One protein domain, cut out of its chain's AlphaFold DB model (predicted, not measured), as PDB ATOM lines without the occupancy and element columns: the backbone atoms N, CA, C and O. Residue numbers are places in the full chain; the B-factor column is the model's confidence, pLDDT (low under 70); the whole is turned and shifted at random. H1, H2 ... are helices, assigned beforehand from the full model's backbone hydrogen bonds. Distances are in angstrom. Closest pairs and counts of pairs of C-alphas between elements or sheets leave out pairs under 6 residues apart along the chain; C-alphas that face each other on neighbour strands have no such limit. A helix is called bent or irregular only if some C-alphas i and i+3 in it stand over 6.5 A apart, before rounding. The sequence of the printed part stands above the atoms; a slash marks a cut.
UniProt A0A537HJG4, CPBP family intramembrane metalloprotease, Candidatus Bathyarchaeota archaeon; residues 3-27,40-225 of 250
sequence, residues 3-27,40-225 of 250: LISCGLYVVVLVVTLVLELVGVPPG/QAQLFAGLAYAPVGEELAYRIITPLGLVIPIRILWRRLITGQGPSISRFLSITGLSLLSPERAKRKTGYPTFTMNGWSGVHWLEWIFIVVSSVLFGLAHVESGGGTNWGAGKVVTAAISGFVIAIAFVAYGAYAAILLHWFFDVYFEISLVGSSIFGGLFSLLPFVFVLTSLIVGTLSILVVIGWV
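What this domain is: This is residues 3 to 27 and 40 to 225 of the 250 residues of the protein "CPBP family intramembrane metalloprotease" of Candidatus Bathyarchaeota archaeon (UniProt A0A537HJG4). A body of helices is built round H8, with H7 and H1 packed along it, H9 leading away from one of its ends and H2 running along H9. At one end of the longest axis H3 and H4 reach out as a hairpin, where residues 75 to 80 stick out; at the other, H9 turns into the long H10, which folds back across residues 3 to 10 of H1. The 211 printed residues hold ten named helices, H1 to H10 in order, and no named strand: the class is all helix, part aligned, part crossed. The whole is compact, with a radius of gyration of the C-alphas of 19.4 A, and only just elongated, spanning 66 by 43 by 37 A.

How they stand to each other: The longest helix, H10, residues 197 to 225, touches H1, residues 3 to 21, about perpendicular at 85 degrees; residues 210 to 218 and 3 to 10 alone take part, and the closest C-alphas, of Gly 214 and Gly 7, are 3.7 A apart. H9, residues 171 to 194, forms a helical hairpin with H10 at a steep tilt of 39 degrees, touching with residues 187 to 194 and 199 to 207 alone, closest at the C-alphas of Ser 192 and Ser 200, 4.2 A. H9 and H8, residues 149 to 169, are the hub, touching five helices each. They touch each other with residues 172 to 178 and 162 to 166 alone, closest at the C-alphas of Ala 174 and Phe 166, 5.1 A. H1 touches H8 at a shallow tilt of 16 degrees, opposite ways, closest at the C-alphas of Val 12 and Thr 154, 5.7 A. H7, residues 121 to 137, forms a hairpin with H8 at 36 degrees, only just steep, closest at the C-alphas of Gly 135 and Val 152, 4.1 A. H2, residues 40 to 60, was assigned as one helix by its hydrogen bonds but is bent, with C-alphas 48 and 51 6.8 A apart; its arms are H2a, residues 40 to 48, and H2b, residues 51 to 60. H2a touches residues 179 to 186 of H9 alone, closest at the C-alphas of Leu 47 and Asp 182, 5.3 A. H3, residues 63 to 79, forms a hairpin with H4, residues 85 to 97, through residues 64 to 69 of H3 alone, closest at the C-alphas of Gly 65 and Leu 96, 4.2 A. H5, residues 99 to 106, touches residues 166 to 169 of H8 alone, closest at the C-alphas of Pro 99 and Val 167, 5.5 A. H6, residues 111 to 118, only just touches H8, with 3 pairs of C-alphas within 8 A, the closest those of Phe 111 and Ala 168, 5.7 A. Every O i to N i+4 pair is within hydrogen-bond range in H1, H2a, H4, H5 and H7; the others have 5 of 6 in H2b, 11 of 13 in H3, 1 of 4 in H6, beside 2 of 5 O i to N i+3 pairs, 16 of 17 in H8, 15 of 20 in H9 and 21 of 25 in H10.

Where its parts are: H10 measures 44.3 A from C-alpha 197 at (62.617, 171.476, 149.221) to C-alpha 225 at (105.800, 162.882, 144.409), H9 31.5 A, H8 30.4 A and H1 27.1 A from C-alpha 3 at (92.477, 171.139, 148.473). H9 has a kink of 36 degrees near residue 186.

The domain as a whole: The C-alphas farthest apart, of Gly 80 and Gly 197, are 68.8 A apart. Residues 28 to 39 are not printed, and C-alphas 27 and 40 are 18.5 A apart across this cut. The link from H7 to H8, 11 residues, is long. Mean pLDDT of the printed part is 91.0; residues 140 to 145 are under 70.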
ATOM      1  N   LEU A   3      91.730 172.352 148.822       92.75
ATOM      2  CA  LEU A   3      92.477 171.139 148.473       92.75
ATOM      3  C   LEU A   3      92.960 170.372 149.714       92.75
ATOM      4  O   LEU A   3      92.761 169.166 149.803       92.75
ATOM      5  N   ILE A   4      93.532 171.077 150.700       94.06
ATOM      6  CA  ILE A   4      94.031 170.465 151.941       94.06
ATOM      7  C   ILE A   4      92.865 169.927 152.772       94.06
ATOM      8  O   ILE A   4      92.910 168.779 153.191       94.06
ATOM      9  N   SER A   5      91.817 170.730 152.976       94.38
ATOM     10  CA  SER A   5      90.642 170.335 153.759       94.38
ATOM     11  C   SER A   5      89.947 169.106 153.167       94.38
ATOM     12  O   SER A   5      89.732 168.119 153.864       94.38
ATOM     13  N   CYS A   6      89.667 169.128 151.861       95.25
ATOM     14  CA  CYS A   6      89.001 168.024 151.174       95.25
ATOM     15  C   CYS A   6      89.902 166.784 151.064       95.25
ATOM     16  O   CYS A   6      89.432 165.664 151.229       95.25
ATOM     17  N   GLY A   7      91.203 166.962 150.809       96.38
ATOM     18  CA  GLY A   7      92.158 165.853 150.764       96.38
ATOM     19  C   GLY A   7      92.301 165.173 152.125       96.38
ATOM     20  O   GLY A   7      92.233 163.950 152.213       96.38
ATOM     21  N   LEU A   8      92.421 165.962 153.197       96.44
ATOM     22  CA  LEU A   8      92.451 165.452 154.564       96.44
ATOM     23  C   LEU A   8      91.147 164.739 154.928       96.44
ATOM     24  O   LEU A   8      91.203 163.696 155.564       96.44
ATOM     25  N   TYR A   9      89.992 165.242 154.485       94.62
ATOM     26  CA  TYR A   9      88.721 164.550 154.686       94.62
ATOM     27  C   TYR A   9      88.711 163.150 154.083       94.62
ATOM     28  O   TYR A   9      88.351 162.204 154.774       94.62
ATOM     29  N   VAL A  10      89.162 162.996 152.836       96.19
ATOM     30  CA  VAL A  10      89.259 161.672 152.204       96.19
ATOM     31  C   VAL A  10      90.204 160.761 152.991       96.19
ATOM     32  O   VAL A  10      89.865 159.606 153.234       96.19
ATOM     33  N   VAL A  11      91.356 161.270 153.442       96.62
ATOM     34  CA  VAL A  11      92.292 160.496 154.277       96.62
ATOM     35  C   VAL A  11      91.631 160.050 155.579       96.62
ATOM     36  O   VAL A  11      91.684 158.869 155.910       96.62
ATOM     37  N   VAL A  12      90.985 160.967 156.300       95.25
ATOM     38  CA  VAL A  12      90.291 160.667 157.559       95.25
ATOM     39  C   VAL A  12      89.177 159.652 157.328       95.25
ATOM     40  O   VAL A  12      89.095 158.691 158.082       95.25
ATOM     41  N   LEU A  13      88.378 159.803 156.271       94.25
ATOM     42  CA  LEU A  13      87.310 158.866 155.926       94.25
ATOM     43  C   LEU A  13      87.858 157.461 155.650       94.25
ATOM     44  O   LEU A  13      87.362 156.492 156.213       94.25
ATOM     45  N   VAL A  14      88.902 157.345 154.826       96.12
ATOM     46  CA  VAL A  14      89.540 156.052 154.529       96.12
ATOM     47  C   VAL A  14      90.099 155.418 155.802       96.12
ATOM     48  O   VAL A  14      89.892 154.230 156.030       96.12
ATOM     49  N   VAL A  15      90.769 156.199 156.652       96.62
ATOM     50  CA  VAL A  15      91.306 155.703 157.927       96.62
ATOM     51  C   VAL A  15      90.182 155.254 158.858       96.62
ATOM     52  O   VAL A  15      90.293 154.180 159.436       96.62
ATOM     53  N   THR A  16      89.090 156.013 158.963       93.94
ATOM     54  CA  THR A  16      87.907 155.620 159.740       93.94
ATOM     55  C   THR A  16      87.357 154.278 159.272       93.94
ATOM     56  O   THR A  16      87.186 153.383 160.092       93.94
ATOM     57  N   LEU A  17      87.161 154.099 157.961       95.31
ATOM     58  CA  LEU A  17      86.659 152.841 157.398       95.31
ATOM     59  C   LEU A  17      87.599 151.667 157.702       95.31
ATOM     60  O   LEU A  17      87.147 150.591 158.079       95.31
ATOM     61  N   VAL A  18      88.915 151.867 157.581       97.06
ATOM     62  CA  VAL A  18      89.907 150.840 157.933       97.06
ATOM     63  C   VAL A  18      89.835 150.491 159.421       97.06
ATOM     64  O   VAL A  18      89.871 149.313 159.765       97.06
ATOM     65  N   LEU A  19      89.715 151.490 160.296       95.44
ATOM     66  CA  LEU A  19      89.626 151.299 161.744       95.44
ATOM     67  C   LEU A  19      88.348 150.554 162.151       95.44
ATOM     68  O   LEU A  19      88.409 149.644 162.976       95.44
ATOM     69  N   GLU A  20      87.211 150.875 161.535       93.69
ATOM     70  CA  GLU A  20      85.953 150.149 161.731       93.69
ATOM     71  C   GLU A  20      86.065 148.686 161.284       93.69
ATOM     72  O   GLU A  20      85.647 147.790 162.019       93.69
ATOM     73  N   LEU A  21      86.702 148.423 160.137       95.56
ATOM     74  CA  LEU A  21      86.923 147.063 159.632       95.56
ATOM     75  C   LEU A  21      87.788 146.205 160.565       95.56
ATOM     76  O   LEU A  21      87.595 144.992 160.625       95.56
ATOM     77  N   VAL A  22      88.727 146.810 161.300       95.38
ATOM     78  CA  VAL A  22      89.568 146.105 162.287       95.38
ATOM     79  C   VAL A  22      88.987 146.126 163.706       95.38
ATOM     80  O   VAL A  22      89.655 145.700 164.646       95.38
ATOM     81  N   GLY A  23      87.747 146.599 163.879       93.75
ATOM     82  CA  GLY A  23      87.038 146.582 165.161       93.75
ATOM     83  C   GLY A  23      87.440 147.690 166.138       93.75
ATOM     84  O   GLY A  23      87.201 147.559 167.336       93.75
ATOM     85  N   VAL A  24      88.033 148.785 165.652       93.00
ATOM     86  CA  VAL A  24      88.439 149.952 166.455       93.00
ATOM     87  C   VAL A  24      87.635 151.187 166.019       93.00
ATOM     88  O   VAL A  24      88.196 152.129 165.459       93.00
ATOM     89  N   PRO A  25      86.305 151.214 166.224       89.62
ATOM     90  CA  PRO A  25      85.474 152.307 165.736       89.62
ATOM     91  C   PRO A  25      85.825 153.640 166.422       89.62
ATOM     92  O   PRO A  25      86.255 153.663 167.584       89.62
ATOM     93  N   PRO A  26      85.617 154.779 165.739       86.25
ATOM     94  CA  PRO A  26      85.832 156.096 166.327       86.25
ATOM     95  C   PRO A  26      84.772 156.482 167.365       86.25
ATOM     96  O   PRO A  26      84.981 157.445 168.089       86.25
ATOM     97  N   GLY A  27      83.663 155.748 167.478       85.62
ATOM     98  CA  GLY A  27      82.567 156.065 168.399       85.62
ATOM     99  C   GLY A  27      81.750 157.281 167.959       85.62
ATOM    100  O   GLY A  27      81.782 157.674 166.791       85.62
ATOM    101  N   GLN A  40      70.322 170.166 168.934       82.19
ATOM    102  CA  GLN A  40      71.045 170.486 167.701       82.19
ATOM    103  C   GLN A  40      71.693 171.881 167.726       82.19
ATOM    104  O   GLN A  40      72.802 172.074 167.235       82.19
ATOM    105  N   ALA A  41      71.016 172.857 168.339       83.62
ATOM    106  CA  ALA A  41      71.533 174.212 168.491       83.62
ATOM    107  C   ALA A  41      72.746 174.275 169.435       83.62
ATOM    108  O   ALA A  41      73.718 174.967 169.140       83.62
ATOM    109  N   GLN A  42      72.709 173.540 170.552       86.81
ATOM    110  CA  GLN A  42      73.835 173.451 171.486       86.81
ATOM    111  C   GLN A  42      75.020 172.723 170.858       86.81
ATOM    112  O   GLN A  42      76.154 173.166 171.024       86.81
ATOM    113  N   LEU A  43      74.756 171.649 170.114       84.81
ATOM    114  CA  LEU A  43      75.780 170.900 169.403       84.81
ATOM    115  C   LEU A  43      76.475 171.774 168.355       84.81
ATOM    116  O   LEU A  43      77.697 171.906 168.369       84.81
ATOM    117  N   PHE A  44      75.694 172.444 167.507       85.50
ATOM    118  CA  PHE A  44      76.223 173.364 166.506       85.50
ATOM    119  C   PHE A  44      77.043 174.495 167.136       85.50
ATOM    120  O   PHE A  44      78.142 174.791 166.673       85.50
ATOM    121  N   ALA A  45      76.542 175.114 168.212       87.94
ATOM    122  CA  ALA A  45      77.285 176.147 168.928       87.94
ATOM    123  C   ALA A  45      78.596 175.594 169.511       87.94
ATOM    124  O   ALA A  45      79.644 176.216 169.349       87.94
ATOM    125  N   GLY A  46      78.559 174.410 170.130       88.25
ATOM    126  CA  GLY A  46      79.738 173.727 170.660       88.25
ATOM    127  C   GLY A  46      80.802 173.505 169.587       88.25
ATOM    128  O   GLY A  46      81.925 173.967 169.748       88.25
ATOM    129  N   LEU A  47      80.423 172.910 168.456       88.56
ATOM    130  CA  LEU A  47      81.306 172.647 167.312       88.56
ATOM    131  C   LEU A  47      81.769 173.925 166.588       88.56
ATOM    132  O   LEU A  47      82.814 173.943 165.942       88.56
ATOM    133  N   ALA A  48      81.032 175.031 166.701       90.44
ATOM    134  CA  ALA A  48      81.467 176.321 166.175       90.44
ATOM    135  C   ALA A  48      82.537 176.983 167.059       90.44
ATOM    136  O   ALA A  48      83.455 177.622 166.541       90.44
ATOM    137  N   TYR A  49      82.453 176.838 168.384       91.00
ATOM    138  CA  TYR A  49      83.433 177.417 169.309       91.00
ATOM    139  C   TYR A  49      84.625 176.493 169.593       91.00
ATOM    140  O   TYR A  49      85.723 177.000 169.845       91.00
ATOM    141  N   ALA A  50      84.436 175.172 169.525       90.31
ATOM    142  CA  ALA A  50      85.448 174.176 169.871       90.31
ATOM    143  C   ALA A  50      86.751 174.358 169.076       90.31
ATOM    144  O   ALA A  50      87.785 174.523 169.723       90.31
ATOM    145  N   PRO A  51      86.747 174.534 167.739       92.62
ATOM    146  CA  PRO A  51      87.983 174.746 166.989       92.62
ATOM    147  C   PRO A  51      88.792 175.954 167.449       92.62
ATOM    148  O   PRO A  51      90.016 175.910 167.471       92.62
ATOM    149  N   VAL A  52      88.143 177.041 167.876       92.38
ATOM    150  CA  VAL A  52      88.870 178.204 168.403       92.38
ATOM    151  C   VAL A  52      89.549 177.853 169.727       92.38
ATOM    152  O   VAL A  52      90.733 178.144 169.896       92.38
ATOM    153  N   GLY A  53      88.816 177.231 170.654       91.44
ATOM    154  CA  GLY A  53      89.338 176.846 171.967       91.44
ATOM    155  C   GLY A  53      90.429 175.781 171.880       91.44
ATOM    156  O   GLY A  53      91.475 175.904 172.513       91.44
ATOM    157  N   GLU A  54      90.230 174.771 171.045       91.62
ATOM    158  CA  GLU A  54      91.169 173.675 170.856       91.62
ATOM    159  C   GLU A  54      92.431 174.130 170.121       91.62
ATOM    160  O   GLU A  54      93.541 173.828 170.556       91.62
ATOM    161  N   GLU A  55      92.321 174.944 169.068       93.50
ATOM    162  CA  GLU A  55      93.514 175.510 168.432       93.50
ATOM    163  C   GLU A  55      94.278 176.437 169.381       93.50
ATOM    164  O   GLU A  55      95.516 176.445 169.384       93.50
ATOM    165  N   LEU A  56      93.564 177.165 170.245       91.56
ATOM    166  CA  LEU A  56      94.184 177.957 171.298       91.56
ATOM    167  C   LEU A  56      94.982 177.073 172.269       91.56
ATOM    168  O   LEU A  56      96.148 177.365 172.547       91.56
ATOM    169  N   ALA A  57      94.362 175.984 172.726       88.75
ATOM    170  CA  ALA A  57      94.875 175.075 173.742       88.75
ATOM    171  C   ALA A  57      95.936 174.088 173.250       88.75
ATOM    172  O   ALA A  57      96.698 173.610 174.078       88.75
ATOM    173  N   TYR A  58      95.999 173.777 171.951       88.38
ATOM    174  CA  TYR A  58      96.934 172.786 171.405       88.38
ATOM    175  C   TYR A  58      97.995 173.380 170.479       88.38
ATOM    176  O   TYR A  58      99.036 172.743 170.292       88.38
ATOM    177  N   ARG A  59      97.793 174.579 169.901       88.94
ATOM    178  CA  ARG A  59      98.728 175.175 168.916       88.94
ATOM    179  C   ARG A  59      99.184 176.588 169.285       88.94
ATOM    180  O   ARG A  59     100.385 176.858 169.301       88.94
ATOM    181  N   ILE A  60      98.238 177.492 169.545       82.94
ATOM    182  CA  ILE A  60      98.524 178.929 169.675       82.94
ATOM    183  C   ILE A  60      99.241 179.221 170.994       82.94
ATOM    184  O   ILE A  60     100.290 179.850 170.956       82.94
ATOM    185  N   ILE A  61      98.712 178.777 172.145       78.50
ATOM    186  CA  ILE A  61      99.293 179.040 173.483       78.50
ATOM    187  C   ILE A  61     100.318 177.960 173.894       78.50
ATOM    188  O   ILE A  61     101.102 178.147 174.823       78.50
ATOM    189  N   THR A  62     100.362 176.838 173.184       75.50
ATOM    190  CA  THR A  62     101.255 175.698 173.449       75.50
ATOM    191  C   THR A  62     102.645 175.878 172.846       75.50
ATOM    192  O   THR A  62     102.916 176.878 172.170       75.50
ATOM    193  N   PRO A  63     103.570 174.912 173.054       73.19
ATOM    194  CA  PRO A  63     104.945 175.072 172.616       73.19
ATOM    195  C   PRO A  63     105.115 175.398 171.131       73.19
ATOM    196  O   PRO A  63     106.116 176.014 170.783       73.19
ATOM    197  N   LEU A  64     104.153 175.045 170.266       86.94
ATOM    198  CA  LEU A  64     104.231 175.303 168.830       86.94
ATOM    199  C   LEU A  64     104.301 176.809 168.516       86.94
ATOM    200  O   LEU A  64     105.202 177.248 167.800       86.94
ATOM    201  N   GLY A  65     103.424 177.620 169.116       87.50
ATOM    202  CA  GLY A  65     103.490 179.082 169.027       87.50
ATOM    203  C   GLY A  65     104.693 179.690 169.766       87.50
ATOM    204  O   GLY A  65     105.138 180.793 169.434       87.50
ATOM    205  N   LEU A  66     105.267 178.962 170.731       92.00
ATOM    206  CA  LEU A  66     106.383 179.410 171.570       92.00
ATOM    207  C   LEU A  66     107.772 179.027 171.041       92.00
ATOM    208  O   LEU A  66     108.766 179.546 171.554       92.00
ATOM    209  N   VAL A  67     107.883 178.196 169.997       93.44
ATOM    210  CA  VAL A  67     109.187 177.744 169.470       93.44
ATOM    211  C   VAL A  67     110.098 178.921 169.118       93.44
ATOM    212  O   VAL A  67     111.283 178.920 169.448       93.44
ATOM    213  N   ILE A  68     109.561 179.948 168.459       94.19
ATOM    214  CA  ILE A  68     110.340 181.119 168.038       94.19
ATOM    215  C   ILE A  68     110.824 181.927 169.260       94.19
ATOM    216  O   ILE A  68     112.033 182.152 169.357       94.19
ATOM    217  N   PRO A  69     109.958 182.313 170.220       94.00
ATOM    218  CA  PRO A  69     110.372 182.905 171.492       94.00
ATOM    219  C   PRO A  69     111.439 182.100 172.233       94.00
ATOM    220  O   PRO A  69     112.448 182.674 172.643       94.00
ATOM    221  N   ILE A  70     111.265 180.779 172.347       93.94
ATOM    222  CA  ILE A  70     112.220 179.881 173.011       93.94
ATOM    223  C   ILE A  70     113.587 179.963 172.327       93.94
ATOM    224  O   ILE A  70     114.604 180.130 172.995       93.94
ATOM    225  N   ARG A  71     113.630 179.927 170.991       93.62
ATOM    226  CA  ARG A  71     114.884 180.032 170.225       93.62
ATOM    227  C   ARG A  71     115.563 181.392 170.382       93.62
ATOM    228  O   ARG A  71     116.789 181.453 170.462       93.62
ATOM    229  N   ILE A  72     114.793 182.479 170.449       94.19
ATOM    230  CA  ILE A  72     115.333 183.827 170.677       94.19
ATOM    231  C   ILE A  72     115.922 183.938 172.084       94.19
ATOM    232  O   ILE A  72     117.027 184.459 172.237       94.19
ATOM    233  N   LEU A  73     115.211 183.436 173.099       94.44
ATOM    234  CA  LEU A  73     115.694 183.405 174.480       94.44
ATOM    235  C   LEU A  73     116.959 182.558 174.597       94.44
ATOM    236  O   LEU A  73     117.952 183.029 175.139       94.44
ATOM    237  N   TRP A  74     116.960 181.365 174.006       93.69
ATOM    238  CA  TRP A  74     118.120 180.479 173.971       93.69
ATOM    239  C   TRP A  74     119.339 181.152 173.329       93.69
ATOM    240  O   TRP A  74     120.425 181.160 173.906       93.69
ATOM    241  N   ARG A  75     119.162 181.811 172.173       92.56
ATOM    242  CA  ARG A  75     120.234 182.589 171.532       92.56
ATOM    243  C   ARG A  75     120.742 183.696 172.452       92.56
ATOM    244  O   ARG A  75     121.951 183.869 172.554       92.56
ATOM    245  N   ARG A  76     119.845 184.431 173.115       93.38
ATOM    246  CA  ARG A  76     120.210 185.514 174.036       93.38
ATOM    247  C   ARG A  76     121.000 185.000 175.240       93.38
ATOM    248  O   ARG A  76     121.945 185.668 175.638       93.38
ATOM    249  N   LEU A  77     120.640 183.838 175.787       93.88
ATOM    250  CA  LEU A  77     121.363 183.208 176.896       93.88
ATOM    251  C   LEU A  77     122.781 182.785 176.489       93.88
ATOM    252  O   LEU A  77     123.704 182.949 177.276       93.88
ATOM    253  N   ILE A  78     122.965 182.286 175.261       94.50
ATOM    254  CA  ILE A  78     124.273 181.814 174.780       94.50
ATOM    255  C   ILE A  78     125.177 182.960 174.319       94.50
ATOM    256  O   ILE A  78     126.368 182.957 174.609       94.50
ATOM    257  N   THR A  79     124.649 183.923 173.560       93.38
ATOM    258  CA  THR A  79     125.477 184.949 172.896       93.38
ATOM    259  C   THR A  79     125.416 186.316 173.566       93.38
ATOM    260  O   THR A  79     126.089 187.242 173.120       93.38
ATOM    261  N   GLY A  80     124.552 186.500 174.570       90.19
ATOM    262  CA  GLY A  80     124.254 187.805 175.170       90.19
ATOM    263  C   GLY A  80     123.489 188.763 174.243       90.19
ATOM    264  O   GLY A  80     123.027 189.815 174.682       90.19
ATOM    265  N   GLN A  81     123.304 188.411 172.966       87.81
ATOM    266  CA  GLN A  81     122.665 189.260 171.967       87.81
ATOM    267  C   GLN A  81     121.200 188.874 171.763       87.81
ATOM    268  O   GLN A  81     120.874 187.739 171.404       87.81
ATOM    269  N   GLY A  82     120.306 189.851 171.876       87.94
ATOM    270  CA  GLY A  82     118.886 189.658 171.617       87.94
ATOM    271  C   GLY A  82     118.154 190.967 171.339       87.94
ATOM    272  O   GLY A  82     118.717 192.047 171.529       87.94
ATOM    273  N   PRO A  83     116.900 190.889 170.869       91.88
ATOM    274  CA  PRO A  83     116.061 192.067 170.711       91.88
ATOM    275  C   PRO A  83     115.754 192.719 172.069       91.88
ATOM    276  O   PRO A  83     115.828 192.076 173.118       91.88
ATOM    277  N   SER A  84     115.347 193.992 172.043       94.06
ATOM    278  CA  SER A  84     114.782 194.664 173.220       94.06
ATOM    279  C   SER A  84     113.538 193.928 173.737       94.06
ATOM    280  O   SER A  84     112.881 193.207 172.985       94.06
ATOM    281  N   ILE A  85     113.176 194.134 175.008       93.19
ATOM    282  CA  ILE A  85     112.026 193.460 175.644       93.19
ATOM    283  C   ILE A  85     110.723 193.719 174.871       93.19
ATOM    284  O   ILE A  85     109.990 192.780 174.578       93.19
ATOM    285  N   SER A  86     110.466 194.965 174.463       94.25
ATOM    286  CA  SER A  86     109.278 195.313 173.666       94.25
ATOM    287  C   SER A  86     109.249 194.571 172.323       94.25
ATOM    288  O   SER A  86     108.239 193.974 171.945       94.25
ATOM    289  N   ARG A  87     110.391 194.511 171.624       94.50
ATOM    290  CA  ARG A  87     110.499 193.772 170.362       94.50
ATOM    291  C   ARG A  87     110.353 192.264 170.572       94.50
ATOM    292  O   ARG A  87     109.739 191.610 169.735       94.50
ATOM    293  N   PHE A  88     110.875 191.722 171.669       95.31
ATOM    294  CA  PHE A  88     110.685 190.323 172.043       95.31
ATOM    295  C   PHE A  88     109.200 190.003 172.253       95.31
ATOM    296  O   PHE A  88     108.692 189.106 171.593       95.31
ATOM    297  N   LEU A  89     108.485 190.782 173.070       95.25
ATOM    298  CA  LEU A  89     107.047 190.598 173.303       95.25
ATOM    299  C   LEU A  89     106.230 190.715 172.008       95.25
ATOM    300  O   LEU A  89     105.337 189.906 171.769       95.25
ATOM    301  N   SER A  90     106.577 191.665 171.136       96.06
ATOM    302  CA  SER A  90     105.950 191.805 169.816       96.06
ATOM    303  C   SER A  90     106.176 190.577 168.927       96.06
ATOM    304  O   SER A  90     105.249 190.121 168.257       96.06
ATOM    305  N   ILE A  91     107.391 190.015 168.921       95.62
ATOM    306  CA  ILE A  91     107.702 188.792 168.169       95.62
ATOM    307  C   ILE A  91     106.975 187.588 168.768       95.62
ATOM    308  O   ILE A  91     106.486 186.768 168.000       95.62
ATOM    309  N   THR A  92     106.858 187.504 170.093       94.69
ATOM    310  CA  THR A  92     106.097 186.453 170.775       94.69
ATOM    311  C   THR A  92     104.626 186.510 170.396       94.69
ATOM    312  O   THR A  92     104.107 185.537 169.870       94.69
ATOM    313  N   GLY A  93     103.959 187.659 170.533       94.38
ATOM    314  CA  GLY A  93     102.568 187.792 170.085       94.38
ATOM    315  C   GLY A  93     102.395 187.444 168.600       94.38
ATOM    316  O   GLY A  93     101.443 186.767 168.214       94.38
ATOM    317  N   LEU A  94     103.362 187.832 167.761       95.31
ATOM    318  CA  LEU A  94     103.351 187.473 166.348       95.31
ATOM    319  C   LEU A  94     103.579 185.976 166.110       95.31
ATOM    320  O   LEU A  94     102.988 185.452 165.175       95.31
ATOM    321  N   SER A  95     104.409 185.289 166.898       95.06
ATOM    322  CA  SER A  95     104.671 183.859 166.718       95.06
ATOM    323  C   SER A  95     103.472 183.009 167.106       95.06
ATOM    324  O   SER A  95     103.195 182.041 166.411       95.06
ATOM    325  N   LEU A  96     102.722 183.406 168.139       94.38
ATOM    326  CA  LEU A  96     101.477 182.735 168.525       94.38
ATOM    327  C   LEU A  96     100.426 182.825 167.405       94.38
ATOM    328  O   LEU A  96      99.717 181.864 167.138       94.38
ATOM    329  N   LEU A  97     100.333 183.963 166.708       94.75
ATOM    330  CA  LEU A  97      99.320 184.168 165.663       94.75
ATOM    331  C   LEU A  97      99.786 183.745 164.263       94.75
ATOM    332  O   LEU A  97      98.987 183.328 163.425       94.75
ATOM    333  N   SER A  98     101.070 183.917 163.966       95.56
ATOM    334  CA  SER A  98     101.657 183.678 162.650       95.56
ATOM    335  C   SER A  98     103.156 183.358 162.776       95.56
ATOM    336  O   SER A  98     104.002 184.238 162.547       95.56
ATOM    337  N   PRO A  99     103.499 182.092 163.094       94.88
ATOM    338  CA  PRO A  99     104.882 181.630 163.212       94.88
ATOM    339  C   PRO A  99     105.721 182.010 161.993       94.88
ATOM    340  O   PRO A  99     106.806 182.568 162.124       94.88
ATOM    341  N   GLU A 100     105.176 181.828 160.793       95.12
ATOM    342  CA  GLU A 100     105.843 182.174 159.539       95.12
ATOM    343  C   GLU A 100     106.252 183.657 159.454       95.12
ATOM    344  O   GLU A 100     107.384 183.994 159.085       95.12
ATOM    345  N   ARG A 101     105.363 184.579 159.849       95.25
ATOM    346  CA  ARG A 101     105.682 186.016 159.875       95.25
ATOM    347  C   ARG A 101     106.729 186.334 160.942       95.25
ATOM    348  O   ARG A 101     107.578 187.197 160.711       95.25
ATOM    349  N   ALA A 102     106.689 185.652 162.085       95.44
ATOM    350  CA  ALA A 102     107.689 185.805 163.137       95.44
ATOM    351  C   ALA A 102     109.073 185.284 162.703       95.44
ATOM    352  O   ALA A 102     110.073 185.969 162.945       95.44
ATOM    353  N   LYS A 103     109.148 184.158 161.975       96.00
ATOM    354  CA  LYS A 103     110.397 183.646 161.374       96.00
ATOM    355  C   LYS A 103     110.986 184.652 160.391       96.00
ATOM    356  O   LYS A 103     112.144 185.043 160.526       96.00
ATOM    357  N   ARG A 104     110.156 185.209 159.503       94.69
ATOM    358  CA  ARG A 104     110.591 186.245 158.554       94.69
ATOM    359  C   ARG A 104     111.147 187.500 159.240       94.69
ATOM    360  O   ARG A 104     112.159 188.031 158.802       94.69
ATOM    361  N   LYS A 105     110.531 187.967 160.336       94.31
ATOM    362  CA  LYS A 105     111.017 189.144 161.095       94.31
ATOM    363  C   LYS A 105     112.310 188.898 161.881       94.31
ATOM    364  O   LYS A 105     112.942 189.861 162.319       94.31
ATOM    365  N   THR A 106     112.667 187.638 162.106       92.38
ATOM    366  CA  THR A 106     113.844 187.226 162.886       92.38
ATOM    367  C   THR A 106     114.969 186.676 162.012       92.38
ATOM    368  O   THR A 106     116.052 186.412 162.525       92.38
ATOM    369  N   GLY A 107     114.737 186.545 160.700       92.62
ATOM    370  CA  GLY A 107     115.694 185.966 159.757       92.62
ATOM    371  C   GLY A 107     115.805 184.443 159.858       92.62
ATOM    372  O   GLY A 107     116.757 183.869 159.339       92.62
ATOM    373  N   TYR A 108     114.865 183.775 160.535       94.69
ATOM    374  CA  TYR A 108     114.814 182.318 160.535       94.69
ATOM    375  C   TYR A 108     114.283 181.787 159.195       94.69
ATOM    376  O   TYR A 108     113.454 182.458 158.574       94.69
ATOM    377  N   PRO A 109     114.714 180.581 158.769       95.44
ATOM    378  CA  PRO A 109     114.161 179.908 157.596       95.44
ATOM    379  C   PRO A 109     112.638 179.822 157.670       95.44
ATOM    380  O   PRO A 109     112.083 179.597 158.746       95.44
ATOM    381  N   THR A 110     111.966 180.013 156.541       95.69
ATOM    382  CA  THR A 110     110.501 180.086 156.475       95.69
ATOM    383  C   THR A 110     109.964 179.005 155.546       95.69
ATOM    384  O   THR A 110     110.654 178.587 154.615       95.69
ATOM    385  N   PHE A 111     108.740 178.527 155.773       93.88
ATOM    386  CA  PHE A 111     108.152 177.497 154.909       93.88
ATOM    387  C   PHE A 111     107.969 178.007 153.472       93.88
ATOM    388  O   PHE A 111     108.242 177.304 152.505       93.88
ATOM    389  N   THR A 112     107.571 179.268 153.324       91.75
ATOM    390  CA  THR A 112     107.366 179.924 152.026       91.75
ATOM    391  C   THR A 112     108.642 180.042 151.193       91.75
ATOM    392  O   THR A 112     108.568 179.935 149.972       91.75
ATOM    393  N   MET A 113     109.803 180.247 151.824       92.06
ATOM    394  CA  MET A 113     111.077 180.424 151.118       92.06
ATOM    395  C   MET A 113     111.882 179.126 151.012       92.06
ATOM    396  O   MET A 113     112.562 178.903 150.015       92.06
ATOM    397  N   ASN A 114     111.819 178.267 152.031       94.44
ATOM    398  CA  ASN A 114     112.672 177.085 152.158       94.44
ATOM    399  C   ASN A 114     111.895 175.759 152.046       94.44
ATOM    400  O   ASN A 114     112.496 174.690 152.159       94.44
ATOM    401  N   GLY A 115     110.575 175.799 151.847       92.62
ATOM    402  CA  GLY A 115     109.720 174.613 151.850       92.62
ATOM    403  C   GLY A 115     109.795 173.870 153.184       92.62
ATOM    404  O   GLY A 115     109.839 174.475 154.256       92.62
ATOM    405  N   TRP A 116     109.877 172.540 153.124       92.50
ATOM    406  CA  TRP A 116     109.998 171.683 154.308       92.50
ATOM    407  C   TRP A 116     111.263 171.950 155.134       92.50
ATOM    408  O   TRP A 116     111.227 171.824 156.355       92.50
ATOM    409  N   SER A 117     112.347 172.412 154.504       93.00
ATOM    410  CA  SER A 117     113.575 172.823 155.201       93.00
ATOM    411  C   SER A 117     113.408 174.130 155.992       93.00
ATOM    412  O   SER A 117     114.284 174.502 156.769       93.00
ATOM    413  N   GLY A 118     112.291 174.841 155.800       93.25
ATOM    414  CA  GLY A 118     111.895 176.015 156.579       93.25
ATOM    415  C   GLY A 118     111.206 175.690 157.905       93.25
ATOM    416  O   GLY A 118     110.936 176.600 158.694       93.25
ATOM    417  N   VAL A 119     110.904 174.414 158.153       95.94
ATOM    418  CA  VAL A 119     110.361 173.929 159.424       95.94
ATOM    419  C   VAL A 119     111.516 173.396 160.263       95.94
ATOM    420  O   VAL A 119     112.189 172.431 159.907       95.94
ATOM    421  N   HIS A 120     111.778 174.062 161.378       95.19
ATOM    422  CA  HIS A 120     112.840 173.708 162.306       95.19
ATOM    423  C   HIS A 120     112.522 172.385 163.022       95.19
ATOM    424  O   HIS A 120     111.366 172.082 163.298       95.19
ATOM    425  N   TRP A 121     113.542 171.614 163.409       94.75
ATOM    426  CA  TRP A 121     113.352 170.315 164.078       94.75
ATOM    427  C   TRP A 121     112.525 170.404 165.376       94.75
ATOM    428  O   TRP A 121     111.711 169.528 165.643       94.75
ATOM    429  N   LEU A 122     112.660 171.492 166.147       94.69
ATOM    430  CA  LEU A 122     111.785 171.756 167.303       94.69
ATOM    431  C   LEU A 122     110.315 171.935 166.903       94.69
ATOM    432  O   LEU A 122     109.437 171.465 167.617       94.69
ATOM    433  N   GLU A 123     110.041 172.605 165.775       95.62
ATOM    434  CA  GLU A 123     108.670 172.727 165.263       95.62
ATOM    435  C   GLU A 123     108.139 171.331 164.919       95.62
ATOM    436  O   GLU A 123     107.040 171.002 165.337       95.62
ATOM    437  N   TRP A 124     108.935 170.468 164.277       96.38
ATOM    438  CA  TRP A 124     108.540 169.081 163.996       96.38
ATOM    439  C   TRP A 124     108.210 168.267 165.248       96.38
ATOM    440  O   TRP A 124     107.180 167.594 165.275       96.38
ATOM    441  N   ILE A 125     109.034 168.355 166.296       94.94
ATOM    442  CA  ILE A 125     108.755 167.679 167.572       94.94
ATOM    443  C   ILE A 125     107.411 168.147 168.132       94.94
ATOM    444  O   ILE A 125     106.564 167.324 168.469       94.94
ATOM    445  N   PHE A 126     107.180 169.459 168.191       95.12
ATOM    446  CA  PHE A 126     105.936 169.991 168.740       95.12
ATOM    447  C   PHE A 126     104.727 169.797 167.824       95.12
ATOM    448  O   PHE A 126     103.617 169.694 168.338       95.12
ATOM    449  N   ILE A 127     104.909 169.662 166.506       96.69
ATOM    450  CA  ILE A 127     103.852 169.216 165.590       96.69
ATOM    451  C   ILE A 127     103.407 167.815 166.011       96.69
ATOM    452  O   ILE A 127     102.227 167.609 166.272       96.69
ATOM    453  N   VAL A 128     104.338 166.867 166.152       95.94
ATOM    454  CA  VAL A 128     104.003 165.482 166.519       95.94
ATOM    455  C   VAL A 128     103.376 165.419 167.910       95.94
ATOM    456  O   VAL A 128     102.297 164.853 168.065       95.94
ATOM    457  N   VAL A 129     103.999 166.052 168.908       94.25
ATOM    458  CA  VAL A 129     103.504 166.048 170.293       94.25
ATOM    459  C   VAL A 129     102.113 166.673 170.391       94.25
ATOM    460  O   VAL A 129     101.221 166.064 170.974       94.25
ATOM    461  N   SER A 130     101.892 167.849 169.793       94.44
ATOM    462  CA  SER A 130     100.570 168.496 169.845       94.44
ATOM    463  C   SER A 130      99.495 167.665 169.145       94.44
ATOM    464  O   SER A 130      98.369 167.616 169.620       94.44
ATOM    465  N   SER A 131      99.843 166.958 168.068       95.75
ATOM    466  CA  SER A 131      98.912 166.096 167.331       95.75
ATOM    467  C   SER A 131      98.506 164.858 168.122       95.75
ATOM    468  O   SER A 131      97.330 164.512 168.152       95.75
ATOM    469  N   VAL A 132      99.462 164.211 168.796       93.69
ATOM    470  CA  VAL A 132      99.179 163.057 169.660       93.69
ATOM    471  C   VAL A 132      98.314 163.475 170.846       93.69
ATOM    472  O   VAL A 132      97.297 162.839 171.098       93.69
ATOM    473  N   LEU A 133      98.671 164.565 171.536       92.50
ATOM    474  CA  LEU A 133      97.881 165.081 172.662       92.50
ATOM    475  C   LEU A 133      96.466 165.472 172.231       92.50
ATOM    476  O   LEU A 133      95.506 165.142 172.917       92.50
ATOM    477  N   PHE A 134      96.336 166.109 171.067       92.38
ATOM    478  CA  PHE A 134      95.042 166.439 170.485       92.38
ATOM    479  C   PHE A 134      94.194 165.190 170.225       92.38
ATOM    480  O   PHE A 134      93.020 165.169 170.579       92.38
ATOM    481  N   GLY A 135      94.785 164.128 169.669       92.00
ATOM    482  CA  GLY A 135      94.091 162.854 169.485       92.00
ATOM    483  C   GLY A 135      93.664 162.206 170.803       92.00
ATOM    484  O   GLY A 135      92.535 161.740 170.916       92.00
ATOM    485  N   LEU A 136      94.535 162.194 171.815       90.62
ATOM    486  CA  LEU A 136      94.234 161.596 173.121       90.62
ATOM    487  C   LEU A 136      93.103 162.326 173.851       90.62
ATOM    488  O   LEU A 136      92.222 161.676 174.411       90.62
ATOM    489  N   ALA A 137      93.075 163.655 173.774       88.31
ATOM    490  CA  ALA A 137      92.019 164.467 174.372       88.31
ATOM    491  C   ALA A 137      90.624 164.154 173.816       88.31
ATOM    492  O   ALA A 137      89.624 164.339 174.501       88.31
ATOM    493  N   HIS A 138      90.553 163.618 172.596       86.00
ATOM    494  CA  HIS A 138      89.302 163.197 171.977       86.00
ATOM    495  C   HIS A 138      88.775 161.854 172.494       86.00
ATOM    496  O   HIS A 138      87.749 161.422 172.000       86.00
ATOM    497  N   VAL A 139      89.429 161.184 173.448       79.69
ATOM    498  CA  VAL A 139      88.899 159.983 174.134       79.69
ATOM    499  C   VAL A 139      88.775 160.196 175.646       79.69
ATOM    500  O   VAL A 139      88.249 159.342 176.357       79.69
ATOM    501  N   GLU A 140      89.199 161.351 176.169       60.62
ATOM    502  CA  GLU A 140      89.057 161.641 177.593       60.62
ATOM    503  C   GLU A 140      87.574 161.729 177.987       60.62
ATOM    504  O   GLU A 140      86.854 162.682 177.680       60.62
ATOM    505  N   SER A 141      87.140 160.729 178.758       46.78
ATOM    506  CA  SER A 141      85.791 160.549 179.310       46.78
ATOM    507  C   SER A 141      85.321 161.679 180.244       46.78
ATOM    508  O   SER A 141      84.225 161.608 180.792       46.78
ATOM    509  N   GLY A 142      86.129 162.727 180.444       48.34
ATOM    510  CA  GLY A 142      85.801 163.916 181.237       48.34
ATOM    511  C   GLY A 142      85.139 165.054 180.450       48.34
ATOM    512  O   GLY A 142      84.573 165.954 181.062       48.34
ATOM    513  N   GLY A 143      85.174 165.017 179.111       51.12
ATOM    514  CA  GLY A 143      84.585 166.050 178.243       51.12
ATOM    515  C   GLY A 143      83.107 165.843 177.895       51.12
ATOM    516  O   GLY A 143      82.543 166.633 177.144       51.12
ATOM    517  N   GLY A 144      82.482 164.771 178.397       59.28
ATOM    518  CA  GLY A 144      81.095 164.431 178.070       59.28
ATOM    519  C   GLY A 144      80.900 163.946 176.630       59.28
ATOM    520  O   GLY A 144      79.831 164.180 176.074       59.28
ATOM    521  N   THR A 145      81.909 163.293 176.034       69.56
ATOM    522  CA  THR A 145      81.821 162.654 174.706       69.56
ATOM    523  C   THR A 145      81.943 161.128 174.802       69.56
ATOM    524  O   THR A 145      82.523 160.628 175.764       69.56
ATOM    525  N   ASN A 146      81.403 160.390 173.822       75.38
ATOM    526  CA  ASN A 146      81.472 158.918 173.744       75.38
ATOM    527  C   ASN A 146      82.397 158.432 172.608       75.38
ATOM    528  O   ASN A 146      82.119 157.474 171.877       75.38
ATOM    529  N   TRP A 147      83.488 159.160 172.394       84.44
ATOM    530  CA  TRP A 147      84.441 158.830 171.350       84.44
ATOM    531  C   TRP A 147      85.212 157.552 171.698       84.44
ATOM    532  O   TRP A 147      85.733 157.379 172.798       84.44
ATOM    533  N   GLY A 148      85.296 156.650 170.726       84.69
ATOM    534  CA  GLY A 148      86.040 155.403 170.814       84.69
ATOM    535  C   GLY A 148      87.521 155.582 170.487       84.69
ATOM    536  O   GLY A 148      87.955 156.605 169.956       84.69
ATOM    537  N   ALA A 149      88.311 154.536 170.733       86.62
ATOM    538  CA  ALA A 149      89.757 154.542 170.498       86.62
ATOM    539  C   ALA A 149      90.147 154.902 169.048       86.62
ATOM    540  O   ALA A 149      91.195 155.512 168.828       86.62
ATOM    541  N   GLY A 150      89.295 154.603 168.057       89.00
ATOM    542  CA  GLY A 150      89.533 154.987 166.662       89.00
ATOM    543  C   GLY A 150      89.574 156.506 166.447       89.00
ATOM    544  O   GLY A 150      90.245 156.997 165.532       89.00
ATOM    545  N   LYS A 151      88.924 157.283 167.327       90.56
ATOM    546  CA  LYS A 151      88.920 158.744 167.252       90.56
ATOM    547  C   LYS A 151      90.305 159.312 167.509       90.56
ATOM    548  O   LYS A 151      90.681 160.248 166.816       90.56
ATOM    549  N   VAL A 152      91.095 158.703 168.401       92.69
ATOM    550  CA  VAL A 152      92.472 159.143 168.693       92.69
ATOM    551  C   VAL A 152      93.297 159.229 167.418       92.69
ATOM    552  O   VAL A 152      93.960 160.231 167.172       92.69
ATOM    553  N   VAL A 153      93.233 158.190 166.583       93.94
ATOM    554  CA  VAL A 153      94.028 158.098 165.352       93.94
ATOM    555  C   VAL A 153      93.572 159.144 164.339       93.94
ATOM    556  O   VAL A 153      94.389 159.903 163.819       93.94
ATOM    557  N   THR A 154      92.267 159.216 164.077       94.12
ATOM    558  CA  THR A 154      91.709 160.169 163.103       94.12
ATOM    559  C   THR A 154      91.925 161.624 163.532       94.12
ATOM    560  O   THR A 154      92.374 162.439 162.727       94.12
ATOM    561  N   ALA A 155      91.701 161.940 164.811       94.06
ATOM    562  CA  ALA A 155      91.946 163.260 165.382       94.06
ATOM    563  C   ALA A 155      93.439 163.611 165.380       94.06
ATOM    564  O   ALA A 155      93.786 164.732 165.020       94.06
ATOM    565  N   ALA A 156      94.342 162.670 165.681       95.56
ATOM    566  CA  ALA A 156      95.782 162.916 165.602       95.56
ATOM    567  C   ALA A 156      96.251 163.208 164.166       95.56
ATOM    568  O   ALA A 156      97.050 164.123 163.961       95.56
ATOM    569  N   ILE A 157      95.731 162.491 163.161       97.12
ATOM    570  CA  ILE A 157      96.029 162.752 161.741       97.12
ATOM    571  C   ILE A 157      95.562 164.156 161.343       97.12
ATOM    572  O   ILE A 157      96.337 164.922 160.761       97.12
ATOM    573  N   SER A 158      94.327 164.524 161.693       96.06
ATOM    574  CA  SER A 158      93.819 165.877 161.449       96.06
ATOM    575  C   SER A 158      94.659 166.926 162.172       96.06
ATOM    576  O   SER A 158      95.099 167.900 161.563       96.06
ATOM    577  N   GLY A 159      94.964 166.682 163.447       96.12
ATOM    578  CA  GLY A 159      95.774 167.550 164.289       96.12
ATOM    579  C   GLY A 159      97.173 167.801 163.731       96.12
ATOM    580  O   GLY A 159      97.665 168.923 163.838       96.12
ATOM    581  N   PHE A 160      97.771 166.804 163.076       97.50
ATOM    582  CA  PHE A 160      99.071 166.916 162.411       97.50
ATOM    583  C   PHE A 160      99.032 167.861 161.217       97.50
ATOM    584  O   PHE A 160      99.864 168.764 161.102       97.50
ATOM    585  N   VAL A 161      98.032 167.716 160.349       97.19
ATOM    586  CA  VAL A 161      97.880 168.597 159.186       97.19
ATOM    587  C   VAL A 161      97.493 170.016 159.612       97.19
ATOM    588  O   VAL A 161      98.007 170.985 159.050       97.19
ATOM    589  N   ILE A 162      96.663 170.156 160.649       96.56
ATOM    590  CA  ILE A 162      96.316 171.448 161.250       96.56
ATOM    591  C   ILE A 162      97.554 172.126 161.858       96.56
ATOM    592  O   ILE A 162      97.788 173.309 161.608       96.56
ATOM    593  N   ALA A 163      98.408 171.387 162.573       96.50
ATOM    594  CA  ALA A 163      99.652 171.918 163.128       96.50
ATOM    595  C   ALA A 163     100.636 172.375 162.032       96.50
ATOM    596  O   ALA A 163     101.263 173.430 162.161       96.50
ATOM    597  N   ILE A 164     100.729 171.649 160.911       96.12
ATOM    598  CA  ILE A 164     101.493 172.105 159.737       96.12
ATOM    599  C   ILE A 164     100.891 173.400 159.176       96.12
ATOM    600  O   ILE A 164     101.629 174.350 158.903       96.12
ATOM    601  N   ALA A 165      99.564 173.471 159.034       96.19
ATOM    602  CA  ALA A 165      98.887 174.672 158.553       96.19
ATOM    603  C   ALA A 165      99.127 175.878 159.479       96.19
ATOM    604  O   ALA A 165      99.349 176.989 158.994       96.19
ATOM    605  N   PHE A 166      99.168 175.662 160.795       96.31
ATOM    606  CA  PHE A 166      99.531 176.685 161.772       96.31
ATOM    607  C   PHE A 166     100.952 177.219 161.549       96.31
ATOM    608  O   PHE A 166     101.145 178.430 161.443       96.31
ATOM    609  N   VAL A 167     101.947 176.334 161.427       95.94
ATOM    610  CA  VAL A 167     103.351 176.737 161.236       95.94
ATOM    611  C   VAL A 167     103.552 177.464 159.904       95.94
ATOM    612  O   VAL A 167     104.266 178.467 159.855       95.94
ATOM    613  N   ALA A 168     102.913 176.985 158.832       94.62
ATOM    614  CA  ALA A 168     103.085 177.520 157.484       94.62
ATOM    615  C   ALA A 168     102.274 178.800 157.221       94.62
ATOM    616  O   ALA A 168     102.754 179.704 156.533       94.62
ATOM    617  N   TYR A 169     101.053 178.896 157.757       94.56
ATOM    618  CA  TYR A 169     100.100 179.952 157.401       94.56
ATOM    619  C   TYR A 169      99.611 180.773 158.603       94.56
ATOM    620  O   TYR A 169      99.358 181.969 158.443       94.56
ATOM    621  N   GLY A 170      99.551 180.194 159.805       94.88
ATOM    622  CA  GLY A 170      99.177 180.865 161.058       94.88
ATOM    623  C   GLY A 170      97.863 180.375 161.673       94.88
ATOM    624  O   GLY A 170      97.190 179.498 161.135       94.88
ATOM    625  N   ALA A 171      97.480 180.986 162.797       94.81
ATOM    626  CA  ALA A 171      96.314 180.618 163.605       94.81
ATOM    627  C   ALA A 171      95.004 180.583 162.806       94.81
ATOM    628  O   ALA A 171      94.249 179.622 162.902       94.81
ATOM    629  N   TYR A 172      94.756 181.588 161.958       94.69
ATOM    630  CA  TYR A 172      93.533 181.638 161.147       94.69
ATOM    631  C   TYR A 172      93.402 180.421 160.219       94.69
ATOM    632  O   TYR A 172      92.306 179.921 160.002       94.69
ATOM    633  N   ALA A 173      94.516 179.939 159.665       95.19
ATOM    634  CA  ALA A 173      94.518 178.826 158.729       95.19
ATOM    635  C   ALA A 173      94.213 177.509 159.447       95.19
ATOM    636  O   ALA A 173      93.459 176.693 158.919       95.19
ATOM    637  N   ALA A 174      94.757 177.344 160.653       95.44
ATOM    638  CA  ALA A 174      94.480 176.215 161.528       95.44
ATOM    639  C   ALA A 174      93.006 176.187 161.962       95.44
ATOM    640  O   ALA A 174      92.334 175.186 161.740       95.44
ATOM    641  N   ILE A 175      92.469 177.318 162.442       94.69
ATOM    642  CA  ILE A 175      91.061 177.447 162.861       94.69
ATOM    643  C   ILE A 175      90.107 177.161 161.696       94.69
ATOM    644  O   ILE A 175      89.180 176.373 161.841       94.69
ATOM    645  N   LEU A 176      90.341 177.750 160.518       94.38
ATOM    646  CA  LEU A 176      89.488 177.515 159.347       94.38
ATOM    647  C   LEU A 176      89.548 176.061 158.864       94.38
ATOM    648  O   LEU A 176      88.545 175.532 158.388       94.38
ATOM    649  N   LEU A 177      90.723 175.426 158.936       95.38
ATOM    650  CA  LEU A 177      90.864 174.015 158.594       95.38
ATOM    651  C   LEU A 177      90.140 173.132 159.610       95.38
ATOM    652  O   LEU A 177      89.507 172.172 159.202       95.38
ATOM    653  N   HIS A 178      90.191 173.469 160.893       94.81
ATOM    654  CA  HIS A 178      89.515 172.723 161.944       94.81
ATOM    655  C   HIS A 178      87.984 172.895 161.869       94.81
ATOM    656  O   HIS A 178      87.265 171.902 161.858       94.81
ATOM    657  N   TRP A 179      87.469 174.109 161.625       93.38
ATOM    658  CA  TRP A 179      86.036 174.323 161.357       93.38
ATOM    659  C   TRP A 179      85.494 173.472 160.210       93.38
ATOM    660  O   TRP A 179      84.330 173.083 160.259       93.38
ATOM    661  N   PHE A 180      86.312 173.170 159.192       92.94
ATOM    662  CA  PHE A 180      85.931 172.251 158.116       92.94
ATOM    663  C   PHE A 180      85.485 170.875 158.638       92.94
ATOM    664  O   PHE A 180      84.546 170.306 158.095       92.94
ATOM    665  N   PHE A 181      86.127 170.360 159.687       89.00
ATOM    666  CA  PHE A 181      85.791 169.061 160.272       89.00
ATOM    667  C   PHE A 181      84.605 169.138 161.227       89.00
ATOM    668  O   PHE A 181      83.792 168.223 161.244       89.00
ATOM    669  N   ASP A 182      84.473 170.230 161.972       89.12
ATOM    670  CA  ASP A 182      83.450 170.328 163.011       89.12
ATOM    671  C   ASP A 182      82.126 170.850 162.449       89.12
ATOM    672  O   ASP A 182      81.116 170.151 162.398       89.12
ATOM    673  N   VAL A 183      82.137 172.086 161.955       84.31
ATOM    674  CA  VAL A 183      80.921 172.801 161.557       84.31
ATOM    675  C   VAL A 183      80.371 172.257 160.246       84.31
ATOM    676  O   VAL A 183      79.168 172.028 160.119       84.31
ATOM    677  N   TYR A 184      81.228 172.054 159.245       80.44
ATOM    678  CA  TYR A 184      80.741 171.654 157.926       80.44
ATOM    679  C   TYR A 184      80.287 170.195 157.886       80.44
ATOM    680  O   TYR A 184      79.350 169.892 157.146       80.44
ATOM    681  N   PHE A 185      80.876 169.298 158.685       79.19
ATOM    682  CA  PHE A 185      80.343 167.939 158.804       79.19
ATOM    683  C   PHE A 185      79.039 167.906 159.572       79.19
ATOM    684  O   PHE A 185      78.119 167.244 159.105       79.19
ATOM    685  N   GLU A 186      78.901 168.674 160.652       84.06
ATOM    686  CA  GLU A 186      77.628 168.742 161.365       84.06
ATOM    687  C   GLU A 186      76.502 169.228 160.447       84.06
ATOM    688  O   GLU A 186      75.471 168.570 160.306       84.06
ATOM    689  N   ILE A 187      76.735 170.320 159.710       83.75
ATOM    690  CA  ILE A 187      75.787 170.807 158.698       83.75
ATOM    691  C   ILE A 187      75.507 169.730 157.641       83.75
ATOM    692  O   ILE A 187      74.375 169.610 157.175       83.75
ATOM    693  N   SER A 188      76.511 168.941 157.256       83.56
ATOM    694  CA  SER A 188      76.335 167.878 156.262       83.56
ATOM    695  C   SER A 188      75.496 166.707 156.781       83.56
ATOM    696  O   SER A 188      74.770 166.090 156.005       83.56
ATOM    697  N   LEU A 189      75.578 166.415 158.081       82.38
ATOM    698  CA  LEU A 189      74.839 165.341 158.737       82.38
ATOM    699  C   LEU A 189      73.367 165.705 158.935       82.38
ATOM    700  O   LEU A 189      72.492 164.901 158.620       82.38
ATOM    701  N   VAL A 190      73.077 166.917 159.417       83.31
ATOM    702  CA  VAL A 190      71.701 167.304 159.780       83.31
ATOM    703  C   VAL A 190      70.994 168.163 158.739       83.31
ATOM    704  O   VAL A 190      69.769 168.291 158.764       83.31
ATOM    705  N   GLY A 191      71.736 168.753 157.800       83.62
ATOM    706  CA  GLY A 191      71.222 169.778 156.894       83.62
ATOM    707  C   GLY A 191      70.054 169.318 156.023       83.62
ATOM    708  O   GLY A 191      69.177 170.123 155.733       83.62
ATOM    709  N   SER A 192      69.976 168.036 155.654       85.56
ATOM    710  CA  SER A 192      68.873 167.517 154.827       85.56
ATOM    711  C   SER A 192      67.535 167.515 155.569       85.56
ATOM    712  O   SER A 192      66.490 167.663 154.942       85.56
ATOM    713  N   SER A 193      67.572 167.389 156.900       84.44
ATOM    714  CA  SER A 193      66.395 167.433 157.774       84.44
ATOM    715  C   SER A 193      65.966 168.859 158.138       84.44
ATOM    716  O   SER A 193      64.804 169.090 158.461       84.44
ATOM    717  N   ILE A 194      66.896 169.818 158.067       85.00
ATOM    718  CA  ILE A 194      66.661 171.232 158.397       85.00
ATOM    719  C   ILE A 194      66.225 172.017 157.156       85.00
ATOM    720  O   ILE A 194      65.339 172.869 157.230       85.00
ATOM    721  N   PHE A 195      66.853 171.761 156.008       85.50
ATOM    722  CA  PHE A 195      66.555 172.469 154.771       85.50
ATOM    723  C   PHE A 195      65.353 171.850 154.055       85.50
ATOM    724  O   PHE A 195      65.322 170.658 153.770       85.50
ATOM    725  N   GLY A 196      64.369 172.680 153.704       88.19
ATOM    726  CA  GLY A 196      63.204 172.258 152.927       88.19
ATOM    727  C   GLY A 196      63.436 172.272 151.411       88.19
ATOM    728  O   GLY A 196      64.260 173.026 150.886       88.19
ATOM    729  N   GLY A 197      62.653 171.468 150.687       90.75
ATOM    730  CA  GLY A 197      62.617 171.476 149.221       90.75
ATOM    731  C   GLY A 197      63.958 171.105 148.581       90.75
ATOM    732  O   GLY A 197      64.653 170.209 149.053       90.75
ATOM    733  N   LEU A 198      64.338 171.807 147.507       89.75
ATOM    734  CA  LEU A 198      65.593 171.555 146.782       89.75
ATOM    735  C   LEU A 198      66.850 171.792 147.634       89.75
ATOM    736  O   LEU A 198      67.892 171.201 147.361       89.75
ATOM    737  N   PHE A 199      66.767 172.616 148.682       89.88
ATOM    738  CA  PHE A 199      67.910 172.902 149.550       89.88
ATOM    739  C   PHE A 199      68.315 171.711 150.431       89.88
ATOM    740  O   PHE A 199      69.464 171.653 150.865       89.88
ATOM    741  N   SER A 200      67.435 170.719 150.613       90.56
ATOM    742  CA  SER A 200      67.767 169.443 151.275       90.56
ATOM    743  C   SER A 200      68.882 168.659 150.562       90.56
ATOM    744  O   SER A 200      69.534 167.820 151.178       90.56
ATOM    745  N   LEU A 201      69.146 168.966 149.283       90.94
ATOM    746  CA  LEU A 201      70.208 168.353 148.481       90.94
ATOM    747  C   LEU A 201      71.587 168.999 148.696       90.94
ATOM    748  O   LEU A 201      72.596 168.408 148.313       90.94
ATOM    749  N   LEU A 202      71.665 170.197 149.292       90.06
ATOM    750  CA  LEU A 202      72.936 170.912 149.463       90.06
ATOM    751  C   LEU A 202      73.984 170.128 150.274       90.06
ATOM    752  O   LEU A 202      75.127 170.078 149.816       90.06
ATOM    753  N   PRO A 203      73.649 169.484 151.411       90.88
ATOM    754  CA  PRO A 203      74.586 168.630 152.145       90.88
ATOM    755  C   PRO A 203      75.205 167.537 151.274       90.88
ATOM    756  O   PRO A 203      76.419 167.343 151.277       90.88
ATOM    757  N   PHE A 204      74.381 166.868 150.466       90.62
ATOM    758  CA  PHE A 204      74.841 165.818 149.562       90.62
ATOM    759  C   PHE A 204      75.798 166.371 148.498       90.62
ATOM    760  O   PHE A 204      76.877 165.820 148.289       90.62
ATOM    761  N   VAL A 205      75.436 167.490 147.860       92.19
ATOM    762  CA  VAL A 205      76.293 168.155 146.866       92.19
ATOM    763  C   VAL A 205      77.616 168.598 147.490       92.19
ATOM    764  O   VAL A 205      78.667 168.433 146.867       92.19
ATOM    765  N   PHE A 206      77.583 169.127 148.715       91.50
ATOM    766  CA  PHE A 206      78.776 169.522 149.457       91.50
ATOM    767  C   PHE A 206      79.698 168.322 149.700       91.50
ATOM    768  O   PHE A 206      80.849 168.363 149.269       91.50
ATOM    769  N   VAL A 207      79.188 167.234 150.292       91.81
ATOM    770  CA  VAL A 207      79.975 166.018 150.562       91.81
ATOM    771  C   VAL A 207      80.551 165.443 149.271       91.81
ATOM    772  O   VAL A 207      81.752 165.186 149.197       91.81
ATOM    773  N   LEU A 208      79.735 165.300 148.221       94.25
ATOM    774  CA  LEU A 208      80.186 164.780 146.930       94.25
ATOM    775  C   LEU A 208      81.297 165.650 146.324       94.25
ATOM    776  O   LEU A 208      82.321 165.132 145.878       94.25
ATOM    777  N   THR A 209      81.132 166.973 146.353       94.12
ATOM    778  CA  THR A 209      82.147 167.912 145.857       94.12
ATOM    779  C   THR A 209      83.430 167.813 146.678       94.12
ATOM    780  O   THR A 209      84.518 167.764 146.103       94.12
ATOM    781  N   SER A 210      83.331 167.722 148.006       94.25
ATOM    782  CA  SER A 210      84.485 167.528 148.886       94.25
ATOM    783  C   SER A 210      85.213 166.213 148.605       94.25
ATOM    784  O   SER A 210      86.441 166.208 148.562       94.25
ATOM    785  N   LEU A 211      84.501 165.117 148.335       95.50
ATOM    786  CA  LEU A 211      85.118 163.841 147.964       95.50
ATOM    787  C   LEU A 211      85.836 163.921 146.610       95.50
ATOM    788  O   LEU A 211      86.974 163.459 146.494       95.50
ATOM    789  N   ILE A 212      85.218 164.545 145.602       96.94
ATOM    790  CA  ILE A 212      85.827 164.731 144.275       96.94
ATOM    791  C   ILE A 212      87.089 165.591 144.389       96.94
ATOM    792  O   ILE A 212      88.168 165.173 143.971       96.94
ATOM    793  N   VAL A 213      86.979 166.776 144.995       96.94
ATOM    794  CA  VAL A 213      88.104 167.707 145.162       96.94
ATOM    795  C   VAL A 213      89.207 167.080 146.015       96.94
ATOM    796  O   VAL A 213      90.387 167.233 145.700       96.94
ATOM    797  N   GLY A 214      88.843 166.342 147.064       97.00
ATOM    798  CA  GLY A 214      89.790 165.648 147.930       97.00
ATOM    799  C   GLY A 214      90.562 164.560 147.199       97.00
ATOM    800  O   GLY A 214      91.792 164.535 147.253       97.00
ATOM    801  N   THR A 215      89.859 163.725 146.434       96.94
ATOM    802  CA  THR A 215      90.471 162.671 145.616       96.94
ATOM    803  C   THR A 215      91.417 163.270 144.577       96.94
ATOM    804  O   THR A 215      92.570 162.855 144.477       96.94
ATOM    805  N   LEU A 216      90.982 164.310 143.857       97.12
ATOM    806  CA  LEU A 216      91.830 165.019 142.894       97.12
ATOM    807  C   LEU A 216      93.064 165.639 143.562       97.12
ATOM    808  O   LEU A 216      94.166 165.526 143.029       97.12
ATOM    809  N   SER A 217      92.912 166.243 144.744       96.06
ATOM    810  CA  SER A 217      94.038 166.791 145.507       96.06
ATOM    811  C   SER A 217      95.071 165.715 145.846       96.06
ATOM    812  O   SER A 217      96.270 165.942 145.683       96.06
ATOM    813  N   ILE A 218      94.626 164.536 146.289       95.88
ATOM    814  CA  ILE A 218      95.513 163.408 146.601       95.88
ATOM    815  C   ILE A 218      96.236 162.933 145.338       95.88
ATOM    816  O   ILE A 218      97.457 162.784 145.356       95.88
ATOM    817  N   LEU A 219      95.522 162.763 144.221       95.69
ATOM    818  CA  LEU A 219      96.118 162.349 142.945       95.69
ATOM    819  C   LEU A 219      97.170 163.345 142.440       95.69
ATOM    820  O   LEU A 219      98.221 162.931 141.949       95.69
ATOM    821  N   VAL A 220      96.934 164.650 142.600       94.62
ATOM    822  CA  VAL A 220      97.914 165.693 142.260       94.62
ATOM    823  C   VAL A 220      99.171 165.564 143.120       94.62
ATOM    824  O   VAL A 220     100.280 165.620 142.584       94.62
ATOM    825  N   VAL A 221      99.020 165.356 144.432       92.31
ATOM    826  CA  VAL A 221     100.158 165.159 145.342       92.31
ATOM    827  C   VAL A 221     100.930 163.891 144.980       92.31
ATOM    828  O   VAL A 221     102.148 163.956 144.832       92.31
ATOM    829  N   ILE A 222     100.246 162.764 144.758       93.06
ATOM    830  CA  ILE A 222     100.874 161.502 144.340       93.06
ATOM    831  C   ILE A 222     101.634 161.698 143.027       93.06
ATOM    832  O   ILE A 222     102.815 161.366 142.946       93.06
ATOM    833  N   GLY A 223     101.004 162.297 142.015       93.00
ATOM    834  CA  GLY A 223     101.645 162.567 140.728       93.00
ATOM    835  C   GLY A 223     102.873 163.473 140.854       93.00
ATOM    836  O   GLY A 223     103.880 163.250 140.181       93.00
ATOM    837  N   TRP A 224     102.828 164.471 141.741       92.12
ATOM    838  CA  TRP A 224     103.973 165.331 142.039       92.12
ATOM    839  C   TRP A 224     105.116 164.567 142.724       92.12
ATOM    840  O   TRP A 224     106.268 164.717 142.311       92.12
ATOM    841  N   VAL A 225     104.809 163.722 143.717       90.56
ATOM    842  CA  VAL A 225     105.800 162.882 144.409       90.56
ATOM    843  C   VAL A 225     106.441 161.897 143.435       90.56
ATOM    844  O   VAL A 225     107.665 161.844 143.354       90.56
TER     845      VAL A 225